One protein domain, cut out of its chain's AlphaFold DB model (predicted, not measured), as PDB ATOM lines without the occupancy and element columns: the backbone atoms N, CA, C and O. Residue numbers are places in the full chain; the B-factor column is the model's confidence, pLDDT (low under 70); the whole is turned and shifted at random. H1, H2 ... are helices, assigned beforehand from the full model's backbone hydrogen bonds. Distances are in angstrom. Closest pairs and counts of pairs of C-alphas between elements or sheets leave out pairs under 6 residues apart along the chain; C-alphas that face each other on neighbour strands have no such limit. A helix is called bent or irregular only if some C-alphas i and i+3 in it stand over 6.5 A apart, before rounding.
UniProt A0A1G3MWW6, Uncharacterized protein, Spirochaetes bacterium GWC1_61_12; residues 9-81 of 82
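Overview. This is residues 9 to 81 of the 82 residues of an uncharacterized protein of Spirochaetes bacterium GWC1_61_12 (UniProt A0A1G3MWW6). Two long helices make an open V: H2, the longer one, is one arm, and H1 is the other, slightly kinked arm. They meet where residues 30 to 39 of H1 pack on residues 45 to 56 of H2, beside the tight link that joins them, while residues 9 to 25 and 58 to 81 stick out freely. The printed part has 73 residues with two named helices, H1 then H2, and no named strand; its class is all helix. It is extended, with a radius of gyration of the C-alphas of 18.5 A, and flat, spanning 59 by 38 by 11 A.

Arrangement. Start with H2, residues 43 to 80, and look from it to H1, residues 9 to 39. H1 and H2 touch, with residues 30 to 39 of H1 and 45 to 56 of H2 alone; their closest C-alphas, those of Gly 37 and Gly 49, are 3.9 A apart. They run opposite ways at a steep tilt of 49 degrees, and their centres are 18.4 A apart. In H2 every O i to N i+4 pair is within hydrogen-bond range; in H1, 25 of 27 are.

Along the chain. Find C-alpha 43 at (5.060, 52.661, 52.014); from there H2 runs 55.2 A to C-alpha 80 at (-46.416, 56.858, 32.566). Then find C-alpha 9 at (-34.862, 22.390, 52.084), where H1 begins; it runs 42.9 A to C-alpha 39. Near residue 25 it has a kink of 25 degrees; H1 is neither bent nor irregular, but only just: C-alphas 23 and 26 are 6.3 A apart.

Size, cuts and confidence. The two C-alphas farthest apart, those of Arg 41 and Ala 81, are 58.9 A apart. The printed part has no cut, and the link from H1 to H2, three residues, is tight. In the B-factor column the mean pLDDT of the printed part is 76.6, with values under 70 at residues 9 to 12, 37 to 41, 45 to 46 and 50.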
ATOM      1  N   TYR A   9     -35.542  21.543  51.098       58.12
ATOM      2  CA  TYR A   9     -34.862  22.390  52.084       58.12
ATOM      3  C   TYR A   9     -33.325  22.246  52.109       58.12
ATOM      4  O   TYR A   9     -32.654  23.285  52.092       58.12
ATOM      5  N   PRO A  10     -32.723  21.034  52.104       57.94
ATOM      6  CA  PRO A  10     -31.264  20.902  52.150       57.94
ATOM      7  C   PRO A  10     -30.577  21.450  50.889       57.94
ATOM      8  O   PRO A  10     -29.533  22.098  50.990       57.94
ATOM      9  N   ALA A  11     -31.183  21.276  49.708       62.06
ATOM     10  CA  ALA A  11     -30.643  21.793  48.448       62.06
ATOM     11  C   ALA A  11     -30.663  23.334  48.395       62.06
ATOM     12  O   ALA A  11     -29.714  23.976  47.922       62.06
ATOM     13  N   LYS A  12     -31.715  23.957  48.946       68.00
ATOM     14  CA  LYS A  12     -31.816  25.421  49.036       68.00
ATOM     15  C   LYS A  12     -30.847  25.997  50.071       68.00
ATOM     16  O   LYS A  12     -30.233  27.027  49.795       68.00
ATOM     17  N   ALA A  13     -30.646  25.319  51.204       71.94
ATOM     18  CA  ALA A  13     -29.684  25.730  52.228       71.94
ATOM     19  C   ALA A  13     -28.235  25.735  51.701       71.94
ATOM     20  O   ALA A  13     -27.525  26.725  51.880       71.94
ATOM     21  N   GLY A  14     -27.821  24.689  50.973       76.75
ATOM     22  CA  GLY A  14     -26.494  24.635  50.344       76.75
ATOM     23  C   GLY A  14     -26.269  25.754  49.319       76.75
ATOM     24  O   GLY A  14     -25.218  26.394  49.308       76.75
ATOM     25  N   THR A  15     -27.289  26.066  48.513       78.75
ATOM     26  CA  THR A  15     -27.232  27.168  47.536       78.75
ATOM     27  C   THR A  15     -27.098  28.538  48.212       78.75
ATOM     28  O   THR A  15     -26.347  29.396  47.746       78.75
ATOM     29  N   TRP A  16     -27.797  28.759  49.328       78.12
ATOM     30  CA  TRP A  16     -27.688  29.992  50.112       78.12
ATOM     31  C   TRP A  16     -26.321  30.145  50.779       78.12
ATOM     32  O   TRP A  16     -25.756  31.238  50.750       78.12
ATOM     33  N   LEU A  17     -25.757  29.059  51.305       82.62
ATOM     34  CA  LEU A  17     -24.413  29.063  51.878       82.62
ATOM     35  C   LEU A  17     -23.359  29.437  50.825       82.62
ATOM     36  O   LEU A  17     -22.491  30.268  51.082       82.62
ATOM     37  N   LEU A  18     -23.485  28.892  49.610       85.56
ATOM     38  CA  LEU A  18     -22.601  29.219  48.491       85.56
ATOM     39  C   LEU A  18     -22.717  30.697  48.083       85.56
ATOM     40  O   LEU A  18     -21.708  31.356  47.845       85.56
ATOM     41  N   ARG A  19     -23.937  31.249  48.052       81.12
ATOM     42  CA  ARG A  19     -24.172  32.677  47.770       81.12
ATOM     43  C   ARG A  19     -23.553  33.581  48.832       81.12
ATOM     44  O   ARG A  19     -22.918  34.568  48.477       81.12
ATOM     45  N   LEU A  20     -23.699  33.236  50.111       80.38
ATOM     46  CA  LEU A  20     -23.075  33.972  51.213       80.38
ATOM     47  C   LEU A  20     -21.547  33.900  51.148       80.38
ATOM     48  O   LEU A  20     -20.881  34.905  51.380       80.38
ATOM     49  N   LEU A  21     -20.988  32.747  50.772       83.56
ATOM     50  CA  LEU A  21     -19.548  32.585  50.580       83.56
ATOM     51  C   LEU A  21     -19.029  33.471  49.439       83.56
ATOM     52  O   LEU A  21     -18.047  34.187  49.622       83.56
ATOM     53  N   ILE A  22     -19.715  33.482  48.292       82.38
ATOM     54  CA  ILE A  22     -19.369  34.342  47.147       82.38
ATOM     55  C   ILE A  22     -19.481  35.824  47.528       82.38
ATOM     56  O   ILE A  22     -18.623  36.618  47.147       82.38
ATOM     57  N   LEU A  23     -20.492  36.195  48.319       76.25
ATOM     58  CA  LEU A  23     -20.669  37.559  48.826       76.25
ATOM     59  C   LEU A  23     -19.592  37.948  49.854       76.25
ATOM     60  O   LEU A  23     -19.250  39.120  49.976       76.25
ATOM     61  N   CYS A  24     -19.029  36.979  50.575       80.06
ATOM     62  CA  CYS A  24     -17.975  37.214  51.557       80.06
ATOM     63  C   CYS A  24     -16.636  37.587  50.898       80.06
ATOM     64  O   CYS A  24     -15.903  38.413  51.436       80.06
ATOM     65  N   VAL A  25     -16.329  37.054  49.708       81.81
ATOM     66  CA  VAL A  25     -15.076  37.343  48.976       81.81
ATOM     67  C   VAL A  25     -14.822  38.849  48.769       81.81
ATOM     68  O   VAL A  25     -13.751  39.322  49.158       81.81
ATOM     69  N   PRO A  26     -15.755  39.650  48.213       75.25
ATOM     70  CA  PRO A  26     -15.540  41.088  48.063       75.25
ATOM     71  C   PRO A  26     -15.451  41.810  49.413       75.25
ATOM     72  O   PRO A  26     -14.661  42.745  49.543       75.25
ATOM     73  N   VAL A  27     -16.188  41.362  50.435       77.75
ATOM     74  CA  VAL A  27     -16.126  41.938  51.790       77.75
ATOM     75  C   VAL A  27     -14.745  41.715  52.410       77.75
ATOM     76  O   VAL A  27     -14.134  42.657  52.912       77.75
ATOM     77  N   ALA A  28     -14.202  40.502  52.308       79.56
ATOM     78  CA  ALA A  28     -12.847  40.192  52.753       79.56
ATOM     79  C   ALA A  28     -11.798  41.031  52.002       79.56
ATOM     80  O   ALA A  28     -10.841  41.508  52.612       79.56
ATOM     81  N   ASN A  29     -12.007  41.287  50.706       81.62
ATOM     82  CA  ASN A  29     -11.116  42.127  49.907       81.62
ATOM     83  C   ASN A  29     -11.122  43.600  50.368       81.62
ATOM     84  O   ASN A  29     -10.068  44.239  50.416       81.62
ATOM     85  N   VAL A  30     -12.279  44.134  50.783       77.44
ATOM     86  CA  VAL A  30     -12.375  45.464  51.423       77.44
ATOM     87  C   VAL A  30     -11.582  45.495  52.725       77.44
ATOM     88  O   VAL A  30     -10.782  46.408  52.937       77.44
ATOM     89  N   VAL A  31     -11.769  44.492  53.585       79.62
ATOM     90  CA  VAL A  31     -11.091  44.410  54.888       79.62
ATOM     91  C   VAL A  31      -9.573  44.300  54.715       79.62
ATOM     92  O   VAL A  31      -8.831  45.017  55.385       79.62
ATOM     93  N   ALA A  32      -9.099  43.477  53.776       75.56
ATOM     94  CA  ALA A  32      -7.678  43.361  53.448       75.56
ATOM     95  C   ALA A  32      -7.098  44.686  52.923       75.56
ATOM     96  O   ALA A  32      -6.023  45.106  53.350       75.56
ATOM     97  N   SER A  33      -7.839  45.388  52.059       75.06
ATOM     98  CA  SER A  33      -7.442  46.701  51.528       75.06
ATOM     99  C   SER A  33      -7.345  47.762  52.628       75.06
ATOM    100  O   SER A  33      -6.411  48.564  52.628       75.06
ATOM    101  N   LEU A  34      -8.263  47.740  53.602       75.19
ATOM    102  CA  LEU A  34      -8.221  48.608  54.783       75.19
ATOM    103  C   LEU A  34      -7.025  48.281  55.688       75.19
ATOM    104  O   LEU A  34      -6.299  49.196  56.082       75.19
ATOM    105  N   LEU A  35      -6.773  46.998  55.972       75.56
ATOM    106  CA  LEU A  35      -5.620  46.574  56.771       75.56
ATOM    107  C   LEU A  35      -4.290  46.945  56.101       75.56
ATOM    108  O   LEU A  35      -3.385  47.428  56.775       75.56
ATOM    109  N   TRP A  36      -4.159  46.769  54.785       74.12
ATOM    110  CA  TRP A  36      -2.948  47.170  54.063       74.12
ATOM    111  C   TRP A  36      -2.821  48.685  53.903       74.12
ATOM    112  O   TRP A  36      -1.720  49.216  54.051       74.12
ATOM    113  N   GLY A  37      -3.928  49.390  53.670       69.44
ATOM    114  CA  GLY A  37      -3.949  50.841  53.493       69.44
ATOM    115  C   GLY A  37      -3.652  51.621  54.776       69.44
ATOM    116  O   GLY A  37      -2.935  52.620  54.720       69.44
ATOM    117  N   PHE A  38      -4.163  51.159  55.923       67.50
ATOM    118  CA  PHE A  38      -4.033  51.853  57.213       67.50
ATOM    119  C   PHE A  38      -3.074  51.173  58.203       67.50
ATOM    120  O   PHE A  38      -2.526  51.854  59.066       67.50
ATOM    121  N   GLY A  39      -2.838  49.864  58.082       65.44
ATOM    122  CA  GLY A  39      -2.017  49.079  59.016       65.44
ATOM    123  C   GLY A  39      -0.641  48.642  58.496       65.44
ATOM    124  O   GLY A  39       0.179  48.170  59.280       65.44
ATOM    125  N   GLY A  40      -0.343  48.792  57.198       63.12
ATOM    126  CA  GLY A  40       0.947  48.378  56.627       63.12
ATOM    127  C   GLY A  40       2.133  49.183  57.180       63.12
ATOM    128  O   GLY A  40       2.038  50.401  57.326       63.12
ATOM    129  N   ARG A  41       3.270  48.539  57.486       63.56
ATOM    130  CA  ARG A  41       4.523  49.224  57.888       63.56
ATOM    131  C   ARG A  41       5.287  49.823  56.701       63.56
ATOM    132  O   ARG A  41       5.926  50.854  56.880       63.56
ATOM    133  N   ASP A  42       5.160  49.240  55.510       73.38
ATOM    134  CA  ASP A  42       5.859  49.681  54.299       73.38
ATOM    135  C   ASP A  42       5.026  50.639  53.435       73.38
ATOM    136  O   ASP A  42       3.813  50.484  53.257       73.38
ATOM    137  N   ALA A  43       5.694  51.642  52.857       71.69
ATOM    138  CA  ALA A  43       5.060  52.661  52.014       71.69
ATOM    139  C   ALA A  43       4.414  52.067  50.746       71.69
ATOM    140  O   ALA A  43       3.381  52.557  50.287       71.69
ATOM    141  N   VAL A  44       4.985  50.978  50.220       73.44
ATOM    142  CA  VAL A  44       4.493  50.278  49.025       73.44
ATOM    143  C   VAL A  44       3.157  49.577  49.302       73.44
ATOM    144  O   VAL A  44       2.205  49.741  48.540       73.44
ATOM    145  N   THR A  45       3.033  48.864  50.427       68.00
ATOM    146  CA  THR A  45       1.792  48.166  50.820       68.00
ATOM    147  C   THR A  45       0.672  49.137  51.177       68.00
ATOM    148  O   THR A  45      -0.483  48.877  50.840       68.00
ATOM    149  N   ARG A  46       0.997  50.297  51.769       69.69
ATOM    150  CA  ARG A  46       0.016  51.377  51.993       69.69
ATOM    151  C   ARG A  46      -0.521  51.951  50.685       69.69
ATOM    152  O   ARG A  46      -1.723  52.185  50.574       69.69
ATOM    153  N   GLY A  47       0.351  52.174  49.698       72.31
ATOM    154  CA  GLY A  47      -0.043  52.662  48.373       72.31
ATOM    155  C   GLY A  47      -0.986  51.691  47.663       72.31
ATOM    156  O   GLY A  47      -2.049  52.094  47.192       72.31
ATOM    157  N   PHE A  48      -0.646  50.400  47.675       74.81
ATOM    158  CA  PHE A  48      -1.479  49.352  47.088       74.81
ATOM    159  C   PHE A  48      -2.829  49.207  47.809       74.81
ATOM    160  O   PHE A  48      -3.871  49.173  47.158       74.81
ATOM    161  N   GLY A  49      -2.835  49.212  49.146       73.25
ATOM    162  CA  GLY A  49      -4.066  49.141  49.939       73.25
ATOM    163  C   GLY A  49      -5.007  50.328  49.703       73.25
ATOM    164  O   GLY A  49      -6.212  50.137  49.545       73.25
ATOM    165  N   ARG A  50      -4.472  51.554  49.585       69.94
ATOM    166  CA  ARG A  50      -5.274  52.747  49.248       69.94
ATOM    167  C   ARG A  50      -5.813  52.700  47.818       69.94
ATOM    168  O   ARG A  50      -6.963  53.078  47.610       69.94
ATOM    169  N   ALA A  51      -5.026  52.221  46.854       78.06
ATOM    170  CA  ALA A  51      -5.473  52.056  45.470       78.06
ATOM    171  C   ALA A  51      -6.583  50.996  45.350       78.06
ATOM    172  O   ALA A  51      -7.606  51.247  44.713       78.06
ATOM    173  N   ALA A  52      -6.428  49.854  46.026       75.62
ATOM    174  CA  ALA A  52      -7.447  48.810  46.086       75.62
ATOM    175  C   ALA A  52      -8.741  49.321  46.743       75.62
ATOM    176  O   ALA A  52      -9.831  49.114  46.212       75.62
ATOM    177  N   PHE A  53      -8.628  50.075  47.840       74.50
ATOM    178  CA  PHE A  53      -9.783  50.687  48.499       74.50
ATOM    179  C   PHE A  53     -10.495  51.715  47.606       74.50
ATOM    180  O   PHE A  53     -11.723  51.703  47.511       74.50
ATOM    181  N   ALA A  54      -9.741  52.562  46.901       76.75
ATOM    182  CA  ALA A  54     -10.297  53.524  45.950       76.75
ATOM    183  C   ALA A  54     -11.036  52.830  44.796       76.75
ATOM    184  O   ALA A  54     -12.110  53.279  44.399       76.75
ATOM    185  N   PHE A  55     -10.510  51.709  44.298       78.94
ATOM    186  CA  PHE A  55     -11.161  50.927  43.249       78.94
ATOM    187  C   PHE A  55     -12.484  50.314  43.726       78.94
ATOM    188  O   PHE A  55     -13.481  50.365  43.008       78.94
ATOM    189  N   ILE A  56     -12.524  49.787  44.955       78.94
ATOM    190  CA  ILE A  56     -13.760  49.236  45.526       78.94
ATOM    191  C   ILE A  56     -14.799  50.342  45.760       78.94
ATOM    192  O   ILE A  56     -15.973  50.158  45.432       78.94
ATOM    193  N   LEU A  57     -14.373  51.510  46.247       77.69
ATOM    194  CA  LEU A  57     -15.236  52.689  46.357       77.69
ATOM    195  C   LEU A  57     -15.815  53.088  44.998       77.69
ATOM    196  O   LEU A  57     -17.026  53.269  44.885       77.69
ATOM    197  N   LEU A  58     -14.980  53.153  43.961       81.50
ATOM    198  CA  LEU A  58     -15.414  53.488  42.608       81.50
ATOM    199  C   LEU A  58     -16.436  52.469  42.080       81.50
ATOM    200  O   LEU A  58     -17.497  52.857  41.597       81.50
ATOM    201  N   ALA A  59     -16.158  51.173  42.231       79.50
ATOM    202  CA  ALA A  59     -17.066  50.108  41.815       79.50
ATOM    203  C   ALA A  59     -18.413  50.182  42.552       79.50
ATOM    204  O   ALA A  59     -19.467  50.056  41.928       79.50
ATOM    205  N   SER A  60     -18.392  50.449  43.863       78.88
ATOM    206  CA  SER A  60     -19.611  50.614  44.662       78.88
ATOM    207  C   SER A  60     -20.420  51.847  44.248       78.88
ATOM    208  O   SER A  60     -21.641  51.763  44.129       78.88
ATOM    209  N   ALA A  61     -19.751  52.963  43.947       78.56
ATOM    210  CA  ALA A  61     -20.392  54.190  43.490       78.56
ATOM    211  C   ALA A  61     -21.033  54.007  42.109       78.56
ATOM    212  O   ALA A  61     -22.152  54.471  41.887       78.56
ATOM    213  N   VAL A  62     -20.367  53.291  41.198       81.19
ATOM    214  CA  VAL A  62     -20.914  52.958  39.875       81.19
ATOM    215  C   VAL A  62     -22.132  52.042  40.007       81.19
ATOM    216  O   VAL A  62     -23.159  52.323  39.390       81.19
ATOM    217  N   LEU A  63     -22.065  50.999  40.844       80.94
ATOM    218  CA  LEU A  63     -23.215  50.124  41.093       80.94
ATOM    219  C   LEU A  63     -24.396  50.891  41.697       80.94
ATOM    220  O   LEU A  63     -25.527  50.731  41.243       80.94
ATOM    221  N   ALA A  64     -24.137  51.731  42.700       80.94
ATOM    222  CA  ALA A  64     -25.168  52.531  43.349       80.94
ATOM    223  C   ALA A  64     -25.805  53.520  42.366       80.94
ATOM    224  O   ALA A  64     -27.028  53.617  42.304       80.94
ATOM    225  N   SER A  65     -24.994  54.193  41.547       80.69
ATOM    226  CA  SER A  65     -25.474  55.138  40.532       80.69
ATOM    227  C   SER A  65     -26.307  54.437  39.459       80.69
ATOM    228  O   SER A  65     -27.383  54.914  39.107       80.69
ATOM    229  N   GLY A  66     -25.851  53.277  38.976       84.94
ATOM    230  CA  GLY A  66     -26.594  52.463  38.014       84.94
ATOM    231  C   GLY A  66     -27.918  51.948  38.581       84.94
ATOM    232  O   GLY A  66     -28.943  52.029  37.907       84.94
ATOM    233  N   GLY A  67     -27.922  51.487  39.835       81.62
ATOM    234  CA  GLY A  67     -29.137  51.068  40.534       81.62
ATOM    235  C   GLY A  67     -30.126  52.216  40.736       81.62
ATOM    236  O   GLY A  67     -31.319  52.044  40.498       81.62
ATOM    237  N   LEU A  68     -29.636  53.402  41.105       83.31
ATOM    238  CA  LEU A  68     -30.462  54.597  41.287       83.31
ATOM    239  C   LEU A  68     -31.075  55.068  39.961       83.31
ATOM    240  O   LEU A  68     -32.262  55.379  39.907       83.31
ATOM    241  N   LEU A  69     -30.287  55.064  38.883       82.31
ATOM    242  CA  LEU A  69     -30.768  55.356  37.533       82.31
ATOM    243  C   LEU A  69     -31.827  54.341  37.102       82.31
ATOM    244  O   LEU A  69     -32.906  54.743  36.682       82.31
ATOM    245  N   ALA A  70     -31.566  53.041  37.254       80.25
ATOM    246  CA  ALA A  70     -32.520  51.989  36.907       80.25
ATOM    247  C   ALA A  70     -33.829  52.100  37.708       80.25
ATOM    248  O   ALA A  70     -34.910  51.960  37.137       80.25
ATOM    249  N   ALA A  71     -33.747  52.413  39.004       81.69
ATOM    250  CA  ALA A  71     -34.914  52.663  39.846       81.69
ATOM    251  C   ALA A  71     -35.700  53.895  39.375       81.69
ATOM    252  O   ALA A  71     -36.924  53.839  39.277       81.69
ATOM    253  N   ASN A  72     -35.007  54.980  39.018       86.31
ATOM    254  CA  ASN A  72     -35.634  56.183  38.478       86.31
ATOM    255  C   ASN A  72     -36.314  55.921  37.119       86.31
ATOM    256  O   ASN A  72     -37.442  56.361  36.901       86.31
ATOM    257  N   TYR A  73     -35.679  55.148  36.233       83.00
ATOM    258  CA  TYR A  73     -36.272  54.733  34.957       83.00
ATOM    259  C   TYR A  73     -37.516  53.861  35.161       83.00
ATOM    260  O   TYR A  73     -38.552  54.133  34.553       83.00
ATOM    261  N   LEU A  74     -37.462  52.865  36.050       81.06
ATOM    262  CA  LEU A  74     -38.621  52.030  36.385       81.06
ATOM    263  C   LEU A  74     -39.766  52.853  36.982       81.06
ATOM    264  O   LEU A  74     -40.914  52.672  36.584       81.06
ATOM    265  N   LEU A  75     -39.462  53.790  37.881       84.00
ATOM    266  CA  LEU A  75     -40.461  54.670  38.486       84.00
ATOM    267  C   LEU A  75     -41.140  55.557  37.433       84.00
ATOM    268  O   LEU A  75     -42.364  55.682  37.433       84.00
ATOM    269  N   SER A  76     -40.365  56.118  36.500       82.81
ATOM    270  CA  SER A  76     -40.914  56.915  35.396       82.81
ATOM    271  C   SER A  76     -41.796  56.095  34.449       82.81
ATOM    272  O   SER A  76     -42.838  56.578  34.019       82.81
ATOM    273  N   ALA A  77     -41.434  54.837  34.177       77.50
ATOM    274  CA  ALA A  77     -42.233  53.942  33.346       77.50
ATOM    275  C   ALA A  77     -43.557  53.544  34.019       77.50
ATOM    276  O   ALA A  77     -44.582  53.470  33.350       77.50
ATOM    277  N   VAL A  78     -43.551  53.327  35.339       80.12
ATOM    278  CA  VAL A  78     -44.766  53.025  36.113       80.12
ATOM    279  C   VAL A  78     -45.712  54.224  36.147       80.12
ATOM    280  O   VAL A  78     -46.905  54.055  35.922       80.12
ATOM    281  N   LEU A  79     -45.192  55.434  36.373       79.75
ATOM    282  CA  LEU A  79     -45.996  56.663  36.389       79.75
ATOM    283  C   LEU A  79     -46.577  57.021  35.014       79.75
ATOM    284  O   LEU A  79     -47.628  57.642  34.952       79.75
ATOM    285  N   ALA A  80     -45.910  56.645  33.923       77.94
ATOM    286  CA  ALA A  80     -46.416  56.858  32.566       77.94
ATOM    287  C   ALA A  80     -47.471  55.821  32.131       77.94
ATOM    288  O   ALA A  80     -48.124  56.015  31.107       77.94
ATOM    289  N   ALA A  81     -47.610  54.714  32.865       75.25
ATOM    290  CA  ALA A  81     -48.512  53.608  32.542       75.25
ATOM    291  C   ALA A  81     -49.820  53.601  33.361       75.25
ATOM    292  O   ALA A  81     -50.666  52.740  33.113       75.25
TER     293      ALA A  81